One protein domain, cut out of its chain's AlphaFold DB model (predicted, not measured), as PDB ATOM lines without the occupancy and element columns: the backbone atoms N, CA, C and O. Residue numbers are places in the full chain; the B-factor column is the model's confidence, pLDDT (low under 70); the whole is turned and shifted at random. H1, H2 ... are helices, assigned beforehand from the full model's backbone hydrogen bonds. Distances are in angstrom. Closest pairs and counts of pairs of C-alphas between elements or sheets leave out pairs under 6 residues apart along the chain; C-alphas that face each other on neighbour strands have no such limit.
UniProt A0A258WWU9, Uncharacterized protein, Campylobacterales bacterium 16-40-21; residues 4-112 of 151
ATOM      1  N   GLU A   4     319.155 269.037 312.778       82.31
ATOM      2  CA  GLU A   4     319.922 268.986 314.016       82.31
ATOM      3  C   GLU A   4     321.372 269.465 313.828       82.31
ATOM      4  O   GLU A   4     321.851 270.307 314.586       82.31
ATOM      5  N   GLN A   5     322.038 269.051 312.744       84.06
ATOM      6  CA  GLN A   5     323.387 269.525 312.403       84.06
ATOM      7  C   GLN A   5     323.405 271.032 312.119       84.06
ATOM      8  O   GLN A   5     324.317 271.734 312.551       84.06
ATOM      9  N   SER A   6     322.365 271.556 311.461       85.81
ATOM     10  CA  SER A   6     322.240 272.998 311.205       85.81
ATOM     11  C   SER A   6     322.049 273.814 312.491       85.81
ATOM     12  O   SER A   6     322.548 274.937 312.594       85.81
ATOM     13  N   VAL A   7     321.338 273.267 313.480       88.81
ATOM     14  CA  VAL A   7     321.147 273.909 314.791       88.81
ATOM     15  C   VAL A   7     322.452 273.910 315.590       88.81
ATOM     16  O   VAL A   7     322.834 274.954 316.122       88.81
ATOM     17  N   LEU A   8     323.173 272.786 315.614       85.31
ATOM     18  CA  LEU A   8     324.466 272.667 316.295       85.31
ATOM     19  C   LEU A   8     325.522 273.613 315.708       85.31
ATOM     20  O   LEU A   8     326.260 274.262 316.451       85.31
ATOM     21  N   GLU A   9     325.555 273.765 314.384       88.75
ATOM     22  CA  GLU A   9     326.483 274.683 313.723       88.75
ATOM     23  C   GLU A   9     326.192 276.154 314.071       88.75
ATOM     24  O   GLU A   9     327.109 276.939 314.318       88.75
ATOM     25  N   LYS A  10     324.911 276.539 314.161       88.06
ATOM     26  CA  LYS A  10     324.515 277.889 314.595       88.06
ATOM     27  C   LYS A  10     324.902 278.154 316.050       88.06
ATOM     28  O   LYS A  10     325.451 279.216 316.338       88.06
ATOM     29  N   LEU A  11     324.660 277.197 316.947       88.81
ATOM     30  CA  LEU A  11     325.047 277.293 318.361       88.81
ATOM     31  C   LEU A  11     326.560 277.468 318.525       88.81
ATOM     32  O   LEU A  11     326.990 278.354 319.261       88.81
ATOM     33  N   SER A  12     327.360 276.693 317.787       89.75
ATOM     34  CA  SER A  12     328.821 276.819 317.794       89.75
ATOM     35  C   SER A  12     329.275 278.224 317.384       89.75
ATOM     36  O   SER A  12     330.057 278.848 318.100       89.75
ATOM     37  N   ARG A  13     328.709 278.780 316.303       86.94
ATOM     38  CA  ARG A  13     329.020 280.148 315.847       86.94
ATOM     39  C   ARG A  13     328.644 281.215 316.877       86.94
ATOM     40  O   ARG A  13     329.391 282.176 317.049       86.94
ATOM     41  N   HIS A  14     327.510 281.060 317.563       83.94
ATOM     42  CA  HIS A  14     327.101 281.977 318.630       83.94
ATOM     43  C   HIS A  14     328.039 281.918 319.837       83.94
ATOM     44  O   HIS A  14     328.392 282.973 320.364       83.94
ATOM     45  N   LEU A  15     328.500 280.723 320.225       84.88
ATOM     46  CA  LEU A  15     329.498 280.563 321.285       84.88
ATOM     47  C   LEU A  15     330.798 281.296 320.930       84.88
ATOM     48  O   LEU A  15     331.304 282.091 321.717       84.88
ATOM     49  N   THR A  16     331.295 281.109 319.702       89.12
ATOM     50  CA  THR A  16     332.513 281.787 319.235       89.12
ATOM     51  C   THR A  16     332.343 283.306 319.196       89.12
ATOM     52  O   THR A  16     333.250 284.048 319.572       89.12
ATOM     53  N   ALA A  17     331.180 283.795 318.756       86.88
ATOM     54  CA  ALA A  17     330.880 285.224 318.753       86.88
ATOM     55  C   ALA A  17     330.861 285.810 320.172       86.88
ATOM     56  O   ALA A  17     331.392 286.900 320.385       86.88
ATOM     57  N   PHE A  18     330.307 285.079 321.139       85.56
ATOM     58  CA  PHE A  18     330.271 285.483 322.541       85.56
ATOM     59  C   PHE A  18     331.679 285.574 323.149       85.56
ATOM     60  O   PHE A  18     332.047 286.627 323.664       85.56
ATOM     61  N   GLU A  19     332.520 284.551 322.969       85.62
ATOM     62  CA  GLU A  19     333.922 284.580 323.423       85.62
ATOM     63  C   GLU A  19     334.714 285.754 322.816       85.62
ATOM     64  O   GLU A  19     335.574 286.358 323.464       85.62
ATOM     65  N   MET A  20     334.451 286.090 321.548       82.69
ATOM     66  CA  MET A  20     335.078 287.243 320.896       82.69
ATOM     67  C   MET A  20     334.615 288.575 321.498       82.69
ATOM     68  O   MET A  20     335.427 289.495 321.620       82.69
ATOM     69  N   LEU A  21     333.338 288.688 321.871       79.69
ATOM     70  CA  LEU A  21     332.786 289.877 322.521       79.69
ATOM     71  C   LEU A  21     333.356 290.064 323.928       79.69
ATOM     72  O   LEU A  21     333.763 291.178 324.249       79.69
ATOM     73  N   GLU A  22     333.478 288.997 324.718       81.69
ATOM     74  CA  GLU A  22     334.118 289.051 326.039       81.69
ATOM     75  C   GLU A  22     335.573 289.514 325.930       81.69
ATOM     76  O   GLU A  22     335.967 290.498 326.557       81.69
ATOM     77  N   LYS A  23     336.355 288.909 325.026       74.75
ATOM     78  CA  LYS A  23     337.744 289.328 324.767       74.75
ATOM     79  C   LYS A  23     337.847 290.783 324.305       74.75
ATOM     80  O   LYS A  23     338.857 291.444 324.556       74.75
ATOM     81  N   LYS A  24     336.848 291.290 323.577       71.94
ATOM     82  CA  LYS A  24     336.798 292.692 323.141       71.94
ATOM     83  C   LYS A  24     336.452 293.624 324.304       71.94
ATOM     84  O   LYS A  24     337.096 294.660 324.438       71.94
ATOM     85  N   ALA A  25     335.506 293.239 325.157       67.38
ATOM     86  CA  ALA A  25     335.146 293.979 326.363       67.38
ATOM     87  C   ALA A  25     336.324 294.065 327.347       67.38
ATOM     88  O   ALA A  25     336.634 295.150 327.832       67.38
ATOM     89  N   GLU A  26     337.054 292.967 327.562       70.94
ATOM     90  CA  GLU A  26     338.273 292.958 328.382       70.94
ATOM     91  C   GLU A  26     339.353 293.898 327.833       70.94
ATOM     92  O   GLU A  26     339.961 294.658 328.585       70.94
ATOM     93  N   LYS A  27     339.584 293.887 326.512       70.19
ATOM     94  CA  LYS A  27     340.539 294.804 325.868       70.19
ATOM     95  C   LYS A  27     340.141 296.269 326.045       70.19
ATOM     96  O   LYS A  27     341.017 297.084 326.322       70.19
ATOM     97  N   ASN A  28     338.857 296.588 325.894       72.44
ATOM     98  CA  ASN A  28     338.348 297.945 326.094       72.44
ATOM     99  C   ASN A  28     338.519 298.389 327.550       72.44
ATOM    100  O   ASN A  28     339.039 299.470 327.787       72.44
ATOM    101  N   LYS A  29     338.206 297.515 328.513       68.88
ATOM    102  CA  LYS A  29     338.394 297.792 329.941       68.88
ATOM    103  C   LYS A  29     339.858 298.077 330.286       68.88
ATOM    104  O   LYS A  29     340.145 299.018 331.013       68.88
ATOM    105  N   VAL A  30     340.798 297.300 329.743       67.00
ATOM    106  CA  VAL A  30     342.242 297.543 329.935       67.00
ATOM    107  C   VAL A  30     342.670 298.890 329.348       67.00
ATOM    108  O   VAL A  30     343.498 299.576 329.942       67.00
ATOM    109  N   GLN A  31     342.113 299.271 328.197       70.19
ATOM    110  CA  GLN A  31     342.404 300.554 327.563       70.19
ATOM    111  C   GLN A  31     341.843 301.729 328.381       70.19
ATOM    112  O   GLN A  31     342.593 302.646 328.689       70.19
ATOM    113  N   GLU A  32     340.585 301.659 328.818       70.69
ATOM    114  CA  GLU A  32     339.952 302.665 329.686       70.69
ATOM    115  C   GLU A  32     340.701 302.827 331.016       70.69
ATOM    116  O   GLU A  32     340.991 303.947 331.440       70.69
ATOM    117  N   LEU A  33     341.087 301.712 331.648       70.00
ATOM    118  CA  LEU A  33     341.898 301.730 332.866       70.00
ATOM    119  C   LEU A  33     343.248 302.404 332.616       70.00
ATOM    120  O   LEU A  33     343.639 303.284 333.377       70.00
ATOM    121  N   ARG A  34     343.941 302.052 331.527       67.56
ATOM    122  CA  ARG A  34     345.219 302.675 331.161       67.56
ATOM    123  C   ARG A  34     345.088 304.184 330.967       67.56
ATOM    124  O   ARG A  34     345.961 304.911 331.428       67.56
ATOM    125  N   ASP A  35     344.022 304.637 330.318       72.69
ATOM    126  CA  ASP A  35     343.789 306.058 330.050       72.69
ATOM    127  C   ASP A  35     343.457 306.843 331.335       72.69
ATOM    128  O   ASP A  35     343.709 308.045 331.414       72.69
ATOM    129  N   SER A  36     342.959 306.161 332.374       72.56
ATOM    130  CA  SER A  36     342.703 306.739 333.702       72.56
ATOM    131  C   SER A  36     343.910 306.714 334.657       72.56
ATOM    132  O   SER A  36     343.910 307.407 335.679       72.56
ATOM    133  N   ILE A  37     344.950 305.928 334.353       70.94
ATOM    134  CA  ILE A  37     346.096 305.706 335.242       70.94
ATOM    135  C   ILE A  37     347.158 306.804 335.071       70.94
ATOM    136  O   ILE A  37     347.757 306.981 334.013       70.94
ATOM    137  N   GLY A  38     347.441 307.505 336.171       68.75
ATOM    138  CA  GLY A  38     348.549 308.462 336.293       68.75
ATOM    139  C   GLY A  38     349.830 307.846 336.874       68.75
ATOM    140  O   GLY A  38     349.834 306.739 337.407       68.75
ATOM    141  N   GLU A  39     350.942 308.582 336.829       65.44
ATOM    142  CA  GLU A  39     352.248 308.107 337.317       65.44
ATOM    143  C   GLU A  39     352.305 307.936 338.853       65.44
ATOM    144  O   GLU A  39     352.916 306.989 339.362       65.44
ATOM    145  N   ALA A  40     351.614 308.804 339.596       70.69
ATOM    146  CA  ALA A  40     351.678 308.921 341.058       70.69
ATOM    147  C   ALA A  40     350.511 308.234 341.800       70.69
ATOM    148  O   ALA A  40     350.011 308.745 342.799       70.69
ATOM    149  N   GLN A  41     350.048 307.082 341.311       80.81
ATOM    150  CA  GLN A  41     348.926 306.370 341.931       80.81
ATOM    151  C   GLN A  41     349.317 305.665 343.239       80.81
ATOM    152  O   GLN A  41     350.393 305.062 343.339       80.81
ATOM    153  N   ASN A  42     348.420 305.726 344.227       88.44
ATOM    154  CA  ASN A  42     348.569 305.057 345.517       88.44
ATOM    155  C   ASN A  42     348.068 303.608 345.427       88.44
ATOM    156  O   ASN A  42     346.890 303.375 345.183       88.44
ATOM    157  N   PHE A  43     348.946 302.633 345.676       91.94
ATOM    158  CA  PHE A  43     348.606 301.209 345.572       91.94
ATOM    159  C   PHE A  43     347.612 300.724 346.637       91.94
ATOM    160  O   PHE A  43     347.003 299.683 346.438       91.94
ATOM    161  N   SER A  44     347.395 301.456 347.738       91.81
ATOM    162  CA  SER A  44     346.484 301.008 348.805       91.81
ATOM    163  C   SER A  44     345.001 301.015 348.419       91.81
ATOM    164  O   SER A  44     344.185 300.475 349.160       91.81
ATOM    165  N   VAL A  45     344.641 301.670 347.312       90.50
ATOM    166  CA  VAL A  45     343.253 301.799 346.829       90.50
ATOM    167  C   VAL A  45     343.039 301.141 345.465       90.50
ATOM    168  O   VAL A  45     341.967 301.283 344.886       90.50
ATOM    169  N   LEU A  46     344.059 300.455 344.947       90.94
ATOM    170  CA  LEU A  46     344.027 299.815 343.638       90.94
ATOM    171  C   LEU A  46     343.867 298.303 343.767       90.94
ATOM    172  O   LEU A  46     344.360 297.679 344.705       90.94
ATOM    173  N   THR A  47     343.218 297.720 342.770       92.19
ATOM    174  CA  THR A  47     343.189 296.277 342.536       92.19
ATOM    175  C   THR A  47     344.517 295.780 341.963       92.19
ATOM    176  O   THR A  47     345.304 296.542 341.399       92.19
ATOM    177  N   ASP A  48     344.759 294.473 342.047       92.81
ATOM    178  CA  ASP A  48     345.986 293.847 341.536       92.81
ATOM    179  C   ASP A  48     346.212 294.106 340.034       92.81
ATOM    180  O   ASP A  48     347.341 294.353 339.592       92.81
ATOM    181  N   ASP A  49     345.136 294.089 339.240       90.38
ATOM    182  CA  ASP A  49     345.180 294.382 337.803       90.38
ATOM    183  C   ASP A  49     345.552 295.853 337.545       90.38
ATOM    184  O   ASP A  49     346.369 296.147 336.668       90.38
ATOM    185  N   GLU A  50     345.015 296.784 338.337       89.44
ATOM    186  CA  GLU A  50     345.342 298.210 338.241       89.44
ATOM    187  C   GLU A  50     346.789 298.483 338.653       89.44
ATOM    188  O   GLU A  50     347.503 299.187 337.940       89.44
ATOM    189  N   ILE A  51     347.268 297.878 339.745       93.00
ATOM    190  CA  ILE A  51     348.676 297.967 340.163       93.00
ATOM    191  C   ILE A  51     349.587 297.465 339.039       93.00
ATOM    192  O   ILE A  51     350.572 298.118 338.688       93.00
ATOM    193  N   SER A  52     349.241 296.329 338.431       94.56
ATOM    194  CA  SER A  52     349.997 295.748 337.317       94.56
ATOM    195  C   SER A  52     350.061 296.693 336.110       94.56
ATOM    196  O   SER A  52     351.124 296.858 335.504       94.56
ATOM    197  N   LEU A  53     348.955 297.369 335.786       93.12
ATOM    198  CA  LEU A  53     348.911 298.382 334.730       93.12
ATOM    199  C   LEU A  53     349.730 299.629 335.075       93.12
ATOM    200  O   LEU A  53     350.461 300.117 334.213       93.12
ATOM    201  N   VAL A  54     349.688 300.110 336.322       93.62
ATOM    202  CA  VAL A  54     350.535 301.227 336.776       93.62
ATOM    203  C   VAL A  54     352.015 300.873 336.627       93.62
ATOM    204  O   VAL A  54     352.801 301.680 336.128       93.62
ATOM    205  N   LEU A  55     352.417 299.661 337.019       95.12
ATOM    206  CA  LEU A  55     353.799 299.199 336.875       95.12
ATOM    207  C   LEU A  55     354.226 299.118 335.403       95.12
ATOM    208  O   LEU A  55     355.318 299.574 335.060       95.12
ATOM    209  N   ALA A  56     353.371 298.593 334.522       95.12
ATOM    210  CA  ALA A  56     353.642 298.567 333.086       95.12
ATOM    211  C   ALA A  56     353.715 299.969 332.469       95.12
ATOM    212  O   ALA A  56     354.605 300.231 331.660       95.12
ATOM    213  N   TYR A  57     352.845 300.888 332.892       93.25
ATOM    214  CA  TYR A  57     352.894 302.286 332.477       93.25
ATOM    215  C   TYR A  57     354.210 302.953 332.900       93.25
ATOM    216  O   TYR A  57     354.896 303.548 332.071       93.25
ATOM    217  N   ARG A  58     354.636 302.784 334.158       93.94
ATOM    218  CA  ARG A  58     355.927 303.301 334.650       93.94
ATOM    219  C   ARG A  58     357.113 302.707 333.893       93.94
ATOM    220  O   ARG A  58     358.061 303.423 333.571       93.94
ATOM    221  N   ALA A  59     357.069 301.412 333.582       95.56
ATOM    222  CA  ALA A  59     358.090 300.748 332.777       95.56
ATOM    223  C   ALA A  59     358.142 301.296 331.341       95.56
ATOM    224  O   ALA A  59     359.232 301.474 330.795       95.56
ATOM    225  N   HIS A  60     356.980 301.587 330.752       94.94
ATOM    226  CA  HIS A  60     356.867 302.220 329.444       94.94
ATOM    227  C   HIS A  60     357.484 303.619 329.443       94.94
ATOM    228  O   HIS A  60     358.367 303.882 328.630       94.94
ATOM    229  N   GLN A  61     357.090 304.479 330.387       94.38
ATOM    230  CA  GLN A  61     357.641 305.833 330.513       94.38
ATOM    231  C   GLN A  61     359.159 305.795 330.704       94.38
ATOM    232  O   GLN A  61     359.894 306.366 329.904       94.38
ATOM    233  N   THR A  62     359.638 304.963 331.638       95.69
ATOM    234  CA  THR A  62     361.078 304.746 331.863       95.69
ATOM    235  C   THR A  62     361.808 304.398 330.562       95.69
ATOM    236  O   THR A  62     362.901 304.897 330.301       95.69
ATOM    237  N   ARG A  63     361.236 303.528 329.718       96.38
ATOM    238  CA  ARG A  63     361.853 303.169 328.437       96.38
ATOM    239  C   ARG A  63     361.886 304.345 327.462       96.38
ATOM    240  O   ARG A  63     362.897 304.515 326.774       96.38
ATOM    241  N   ILE A  64     360.784 305.089 327.353       96.19
ATOM    242  CA  ILE A  64     360.681 306.260 326.474       96.19
ATOM    243  C   ILE A  64     361.708 307.317 326.885       96.19
ATOM    244  O   ILE A  64     362.463 307.776 326.026       96.19
ATOM    245  N   ASP A  65     361.839 307.594 328.181       95.94
ATOM    246  CA  ASP A  65     362.832 308.526 328.731       95.94
ATOM    247  C   ASP A  65     364.268 308.084 328.423       95.94
ATOM    248  O   ASP A  65     365.126 308.888 328.056       95.94
ATOM    249  N   GLN A  66     364.525 306.773 328.486       96.88
ATOM    250  CA  GLN A  66     365.807 306.169 328.109       96.88
ATOM    251  C   GLN A  66     366.047 306.115 326.590       96.88
ATOM    252  O   GLN A  66     367.112 305.665 326.166       96.88
ATOM    253  N   LYS A  67     365.080 306.529 325.759       97.25
ATOM    254  CA  LYS A  67     365.130 306.465 324.285       97.25
ATOM    255  C   LYS A  67     365.433 305.061 323.743       97.25
ATOM    256  O   LYS A  67     366.059 304.910 322.695       97.25
ATOM    257  N   LYS A  68     364.980 304.018 324.447       96.00
ATOM    258  CA  LYS A  68     365.185 302.613 324.059       96.00
ATOM    259  C   LYS A  68     364.002 302.071 323.260       96.00
ATOM    260  O   LYS A  68     362.834 302.346 323.562       96.00
ATOM    261  N   LYS A  69     364.281 301.217 322.276       96.75
ATOM    262  CA  LYS A  69     363.245 300.403 321.629       96.75
ATOM    263  C   LYS A  69     362.839 299.256 322.555       96.75
ATOM    264  O   LYS A  69     363.597 298.823 323.420       96.75
ATOM    265  N   GLN A  70     361.642 298.715 322.338       96.75
ATOM    266  CA  GLN A  70     361.168 297.513 323.038       96.75
ATOM    267  C   GLN A  70     362.135 296.329 322.863       96.75
ATOM    268  O   GLN A  70     362.377 295.581 323.808       96.75
ATOM    269  N   ALA A  71     362.722 296.192 321.668       96.88
ATOM    270  CA  ALA A  71     363.726 295.173 321.373       96.88
ATOM    271  C   ALA A  71     364.996 295.332 322.222       96.88
ATOM    272  O   ALA A  71     365.527 294.337 322.703       96.88
ATOM    273  N   ASP A  72     365.440 296.565 322.472       97.00
ATOM    274  CA  ASP A  72     366.647 296.828 323.263       97.00
ATOM    275  C   ASP A  72     366.442 296.391 324.716       97.00
ATOM    276  O   ASP A  72     367.266 295.666 325.272       97.00
ATOM    277  N   VAL A  73     365.303 296.760 325.316       97.19
ATOM    278  CA  VAL A  73     364.946 296.336 326.682       97.19
ATOM    279  C   VAL A  73     364.848 294.814 326.768       97.19
ATOM    280  O   VAL A  73     365.365 294.217 327.713       97.19
ATOM    281  N   ALA A  74     364.225 294.180 325.771       97.06
ATOM    282  CA  ALA A  74     364.102 292.731 325.717       97.06
ATOM    283  C   ALA A  74     365.465 292.032 325.649       97.06
ATOM    284  O   ALA A  74     365.721 291.120 326.436       97.06
ATOM    285  N   ASN A  75     366.351 292.504 324.773       96.94
ATOM    286  CA  ASN A  75     367.686 291.946 324.591       96.94
ATOM    287  C   ASN A  75     368.544 292.107 325.854       96.94
ATOM    288  O   ASN A  75     369.086 291.121 326.349       96.94
ATOM    289  N   ILE A  76     368.606 293.314 326.430       96.81
ATOM    290  CA  ILE A  76     369.384 293.589 327.655       96.81
ATOM    291  C   ILE A  76     368.847 292.771 328.839       96.81
ATOM    292  O   ILE A  76     369.609 292.234 329.641       96.81
ATOM    293  N   GLY A  77     367.522 292.660 328.956       95.62
ATOM    294  CA  GLY A  77     366.873 291.915 330.031       95.62
ATOM    295  C   GLY A  77     366.970 290.393 329.901       95.62
ATOM    296  O   GLY A  77     366.717 289.682 330.877       95.62
ATOM    297  N   GLY A  78     367.317 289.870 328.721       96.06
ATOM    298  CA  GLY A  78     367.271 288.435 328.427       96.06
ATOM    299  C   GLY A  78     365.841 287.898 328.274       96.06
ATOM    300  O   GLY A  78     365.544 286.754 328.652       96.06
ATOM    301  N   LEU A  79     364.920 288.727 327.771       93.25
ATOM    302  CA  LEU A  79     363.624 288.257 327.291       93.25
ATOM    303  C   LEU A  79     363.837 287.545 325.951       93.25
ATOM    304  O   LEU A  79     364.459 288.090 325.049       93.25
ATOM    305  N   GLY A  80     363.288 286.337 325.802       85.31
ATOM    306  CA  GLY A  80     363.450 285.557 324.567       85.31
ATOM    307  C   GLY A  80     362.796 286.193 323.332       85.31
ATOM    308  O   GLY A  80     363.069 285.771 322.216       85.31
ATOM    309  N   ASN A  81     361.924 287.190 323.521       90.00
ATOM    310  CA  ASN A  81     361.239 287.910 322.453       90.00
ATOM    311  C   ASN A  81     360.837 289.324 322.915       90.00
ATOM    312  O   ASN A  81     360.352 289.505 324.036       90.00
ATOM    313  N   HIS A  82     360.953 290.311 322.023       91.62
ATOM    314  CA  HIS A  82     360.461 291.676 322.217       91.62
ATOM    315  C   HIS A  82     358.935 291.749 322.386       91.62
ATOM    316  O   HIS A  82     358.448 292.606 323.124       91.62
ATOM    317  N   ALA A  83     358.174 290.823 321.788       93.75
ATOM    318  CA  ALA A  83     356.719 290.781 321.943       93.75
ATOM    319  C   ALA A  83     356.287 290.529 323.396       93.75
ATOM    320  O   ALA A  83     355.240 291.016 323.815       93.75
ATOM    321  N   SER A  84     357.101 289.823 324.192       92.94
ATOM    322  CA  SER A  84     356.828 289.616 325.618       92.94
ATOM    323  C   SER A  84     356.864 290.933 326.390       92.94
ATOM    324  O   SER A  84     355.996 291.187 327.221       92.94
ATOM    325  N   TYR A  85     357.833 291.800 326.079       96.31
ATOM    326  CA  TYR A  85     357.909 293.129 326.675       96.31
ATOM    327  C   TYR A  85     356.782 294.044 326.167       96.31
ATOM    328  O   TYR A  85     356.123 294.699 326.968       96.31
ATOM    329  N   ALA A  86     356.482 294.023 324.864       94.56
ATOM    330  CA  ALA A  86     355.363 294.784 324.301       94.56
ATOM    331  C   ALA A  86     354.004 294.363 324.897       94.56
ATOM    332  O   ALA A  86     353.147 295.201 325.174       94.56
ATOM    333  N   SER A  87     353.804 293.061 325.130       94.00
ATOM    334  CA  SER A  87     352.607 292.550 325.797       94.00
ATOM    335  C   SER A  87     352.520 293.047 327.235       94.00
ATOM    336  O   SER A  87     351.440 293.460 327.656       94.00
ATOM    337  N   PHE A  88     353.634 293.048 327.970       95.56
ATOM    338  CA  PHE A  88     353.684 293.599 329.320       95.56
ATOM    339  C   PHE A  88     353.304 295.087 329.335       95.56
ATOM    340  O   PHE A  88     352.376 295.444 330.052       95.56
ATOM    341  N   GLU A  89     353.909 295.925 328.480       93.44
ATOM    342  CA  GLU A  89     353.565 297.358 328.387       93.44
ATOM    343  C   GLU A  89     352.073 297.592 328.104       93.44
ATOM    344  O   GLU A  89     351.479 298.534 328.622       93.44
ATOM    345  N   ARG A  90     351.460 296.745 327.269       90.50
ATOM    346  CA  ARG A  90     350.056 296.892 326.871       90.50
ATOM    347  C   ARG A  90     349.072 296.374 327.918       90.50
ATOM    348  O   ARG A  90     347.963 296.885 327.999       90.50
ATOM    349  N   THR A  91     349.419 295.301 328.624       91.50
ATOM    350  CA  THR A  91     348.450 294.540 329.434       91.50
ATOM    351  C   THR A  91     348.701 294.600 330.929       91.50
ATOM    352  O   THR A  91     347.835 294.164 331.677       91.50
ATOM    353  N   GLY A  92     349.878 295.040 331.377       93.69
ATOM    354  CA  GLY A  92     350.292 294.888 332.775       93.69
ATOM    355  C   GLY A  92     350.716 293.465 333.143       93.69
ATOM    356  O   GLY A  92     351.316 293.255 334.192       93.69
ATOM    357  N   LYS A  93     350.455 292.469 332.285       94.19
ATOM    358  CA  LYS A  93     350.604 291.051 332.629       94.19
ATOM    359  C   LYS A  93     351.963 290.508 332.201       94.19
ATOM    360  O   LYS A  93     352.353 290.587 331.035       94.19
ATOM    361  N   ALA A  94     352.662 289.894 333.149       95.25
ATOM    362  CA  ALA A  94     353.870 289.112 332.930       95.25
ATOM    363  C   ALA A  94     354.028 288.087 334.060       95.25
ATOM    364  O   ALA A  94     353.553 288.297 335.173       95.25
ATOM    365  N   THR A  95     354.737 286.988 333.802       95.81
ATOM    366  CA  THR A  95     355.222 286.146 334.902       95.81
ATOM    367  C   THR A  95     356.238 286.933 335.730       95.81
ATOM    368  O   THR A  95     356.949 287.782 335.188       95.81
ATOM    369  N   LEU A  96     356.378 286.610 337.019       96.31
ATOM    370  CA  LEU A  96     357.365 287.265 337.887       96.31
ATOM    371  C   LEU A  96     358.785 287.205 337.296       96.31
ATOM    372  O   LEU A  96     359.496 288.204 337.274       96.31
ATOM    373  N   SER A  97     359.176 286.057 336.729       96.94
ATOM    374  CA  SER A  97     360.471 285.889 336.053       96.94
ATOM    375  C   SER A  97     360.647 286.850 334.869       96.94
ATOM    376  O   SER A  97     361.701 287.470 334.721       96.94
ATOM    377  N   ASN A  98     359.609 287.043 334.049       96.62
ATOM    378  CA  ASN A  98     359.664 288.011 332.954       96.62
ATOM    379  C   ASN A  98     359.689 289.451 333.469       96.62
ATOM    380  O   ASN A  98     360.442 290.253 332.926       96.62
ATOM    381  N   PHE A  99     358.948 289.776 334.529       97.31
ATOM    382  CA  PHE A  99     359.006 291.101 335.150       97.31
ATOM    383  C   PHE A  99     360.414 291.427 335.677       97.31
ATOM    384  O   PHE A  99     360.943 292.500 335.402       97.31
ATOM    385  N   ILE A 100     361.088 290.468 336.322       97.44
ATOM    386  CA  ILE A 100     362.492 290.612 336.745       97.44
ATOM    387  C   ILE A 100     363.401 290.930 335.546       97.44
ATOM    388  O   ILE A 100     364.249 291.822 335.621       97.44
ATOM    389  N   LYS A 101     363.216 290.239 334.415       98.00
ATOM    390  CA  LYS A 101     363.962 290.511 333.175       98.00
ATOM    391  C   LYS A 101     363.672 291.903 332.618       98.00
ATOM    392  O   LYS A 101     364.596 292.567 332.159       98.00
ATOM    393  N   VAL A 102     362.424 292.367 332.692       97.56
ATOM    394  CA  VAL A 102     362.061 293.743 332.323       97.56
ATOM    395  C   VAL A 102     362.823 294.748 333.185       97.56
ATOM    396  O   VAL A 102     363.493 295.624 332.642       97.56
ATOM    397  N   MET A 103     362.804 294.579 334.509       97.88
ATOM    398  CA  MET A 103     363.532 295.456 335.435       97.88
ATOM    399  C   MET A 103     365.038 295.459 335.155       97.88
ATOM    400  O   MET A 103     365.670 296.515 335.183       97.88
ATOM    401  N   ARG A 104     365.612 294.304 334.796       97.75
ATOM    402  CA  ARG A 104     367.005 294.204 334.336       97.75
ATOM    403  C   ARG A 104     367.249 294.981 333.041       97.75
ATOM    404  O   ARG A 104     368.195 295.759 332.986       97.75
ATOM    405  N   GLY A 105     366.393 294.826 332.030       97.06
ATOM    406  CA  GLY A 105     366.501 295.538 330.748       97.06
ATOM    407  C   GLY A 105     366.400 297.063 330.876       97.06
ATOM    408  O   GLY A 105     367.054 297.813 330.143       97.06
ATOM    409  N   LEU A 106     365.618 297.524 331.854       97.44
ATOM    410  CA  LEU A 106     365.479 298.937 332.208       97.44
ATOM    411  C   LEU A 106     366.607 299.459 333.114       97.44
ATOM    412  O   LEU A 106     366.671 300.664 333.342       97.44
ATOM    413  N   GLY A 107     367.497 298.593 333.611       96.75
ATOM    414  CA  GLY A 107     368.580 298.969 334.528       96.75
ATOM    415  C   GLY A 107     368.119 299.265 335.960       96.75
ATOM    416  O   GLY A 107     368.838 299.914 336.708       96.75
ATOM    417  N   ARG A 108     366.929 298.794 336.349       96.56
ATOM    418  CA  ARG A 108     366.275 299.072 337.642       96.56
ATOM    419  C   ARG A 108     366.190 297.839 338.547       96.56
ATOM    420  O   ARG A 108     365.389 297.791 339.471       96.56
ATOM    421  N   ILE A 109     367.005 296.815 338.287       96.44
ATOM    422  CA  ILE A 109     366.957 295.540 339.019       96.44
ATOM    423  C   ILE A 109     367.158 295.707 340.533       96.44
ATOM    424  O   ILE A 109     366.509 295.009 341.307       96.44
ATOM    425  N   ASN A 110     367.980 296.676 340.942       94.94
ATOM    426  CA  ASN A 110     368.289 296.953 342.348       94.94
ATOM    427  C   ASN A 110     367.046 297.369 343.153       94.94
ATOM    428  O   ASN A 110     366.998 297.168 344.360       94.94
ATOM    429  N   GLU A 111     366.008 297.902 342.503       95.06
ATOM    430  CA  GLU A 111     364.750 298.233 343.182       95.06
ATOM    431  C   GLU A 111     364.035 296.987 343.707       95.06
ATOM    432  O   GLU A 111     363.368 297.046 344.738       95.06
ATOM    433  N   LEU A 112     364.222 295.838 343.045       95.38
ATOM    434  CA  LEU A 112     363.654 294.574 343.503       95.38
ATOM    435  C   LEU A 112     364.310 294.073 344.792       95.38
ATOM    436  O   LEU A 112     363.653 293.370 345.551       95.38
TER     437      LEU A 112
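This is residues 4 to 112 of the 151 residues of an uncharacterized protein of Campylobacterales bacterium 16-40-21 (UniProt A0A258WWU9). One long helix, H1, sticks out as an arm from a compact head in which four shorter helices, H2 to H5, cross one another at wide angles. Residues 4 to 26 of H1 stand free, and its last turns reach the head at H2, from where the chain winds on through H3, H4 and H5. The printed part has 109 residues with five named helices, in the order H1, H2, H3, H4, H5, and no named strand; its class is all helix. The whole is loose, with a radius of gyration of the C-alphas of 18.1 A, and elongated, spanning 62 by 34 by 23 A, the arm making the length.

H1, residues 4 to 36, touches H2, residues 48 to 65, with residues 33 to 34 alone; the closest C-alphas are those of Arg 34 and Leu 53, 6.7 A apart, and the two run the same way at a steep tilt of 60 degrees. H2 touches H4, residues 82 to 91, with residues 53 to 60 alone; the closest C-alphas, of Ala 56 and Glu 89, are 4.9 A apart, and the two run opposite ways at a steep tilt of 54 degrees. H3, residues 70 to 77, touches H4, closest at the C-alphas of Ala 71 and His 82, 4.9 A, and is about perpendicular to it, but only just, at 72 degrees. H3 also touches H5, residues 96 to 105, closest at the C-alphas of Gly 77 and Gly 105, 3.7 A, about perpendicular at 79 degrees. The packing of the helices is mostly crossed, with no touching pair at a shallow tilt. H2 and H5 are near each other, while H1 is apart from H3 and H5. In H1, H2, H3, H4 and H5 every O i to N i+4 pair is within hydrogen-bond range.

H1 begins at C-alpha 4, at (319.922, 268.986, 314.016), and is 48.3 A long from first to last C-alpha, ending at C-alpha 36, at (342.703, 306.739, 333.702). H2 is 25.8 A long, H3 10.6 A, H4 14.3 A and H5 14.2 A. H5 ends at C-alpha 105, at (366.501, 295.538, 330.748).

The C-alphas of Glu 4 and Asn 110 are the two farthest apart, 62.6 A. Without the free stretch, the body of 86 residues spans 33 by 27 by 24 A, with a radius of gyration of 12.4 A. The printed part has no cut. The link from H1 to H2, 11 residues, is long; the other three are tight, with 4 residues each. The mean pLDDT of the printed part is 89.0, and it is under 70 at residues 25, 29 to 30, 34 and 38 to 39.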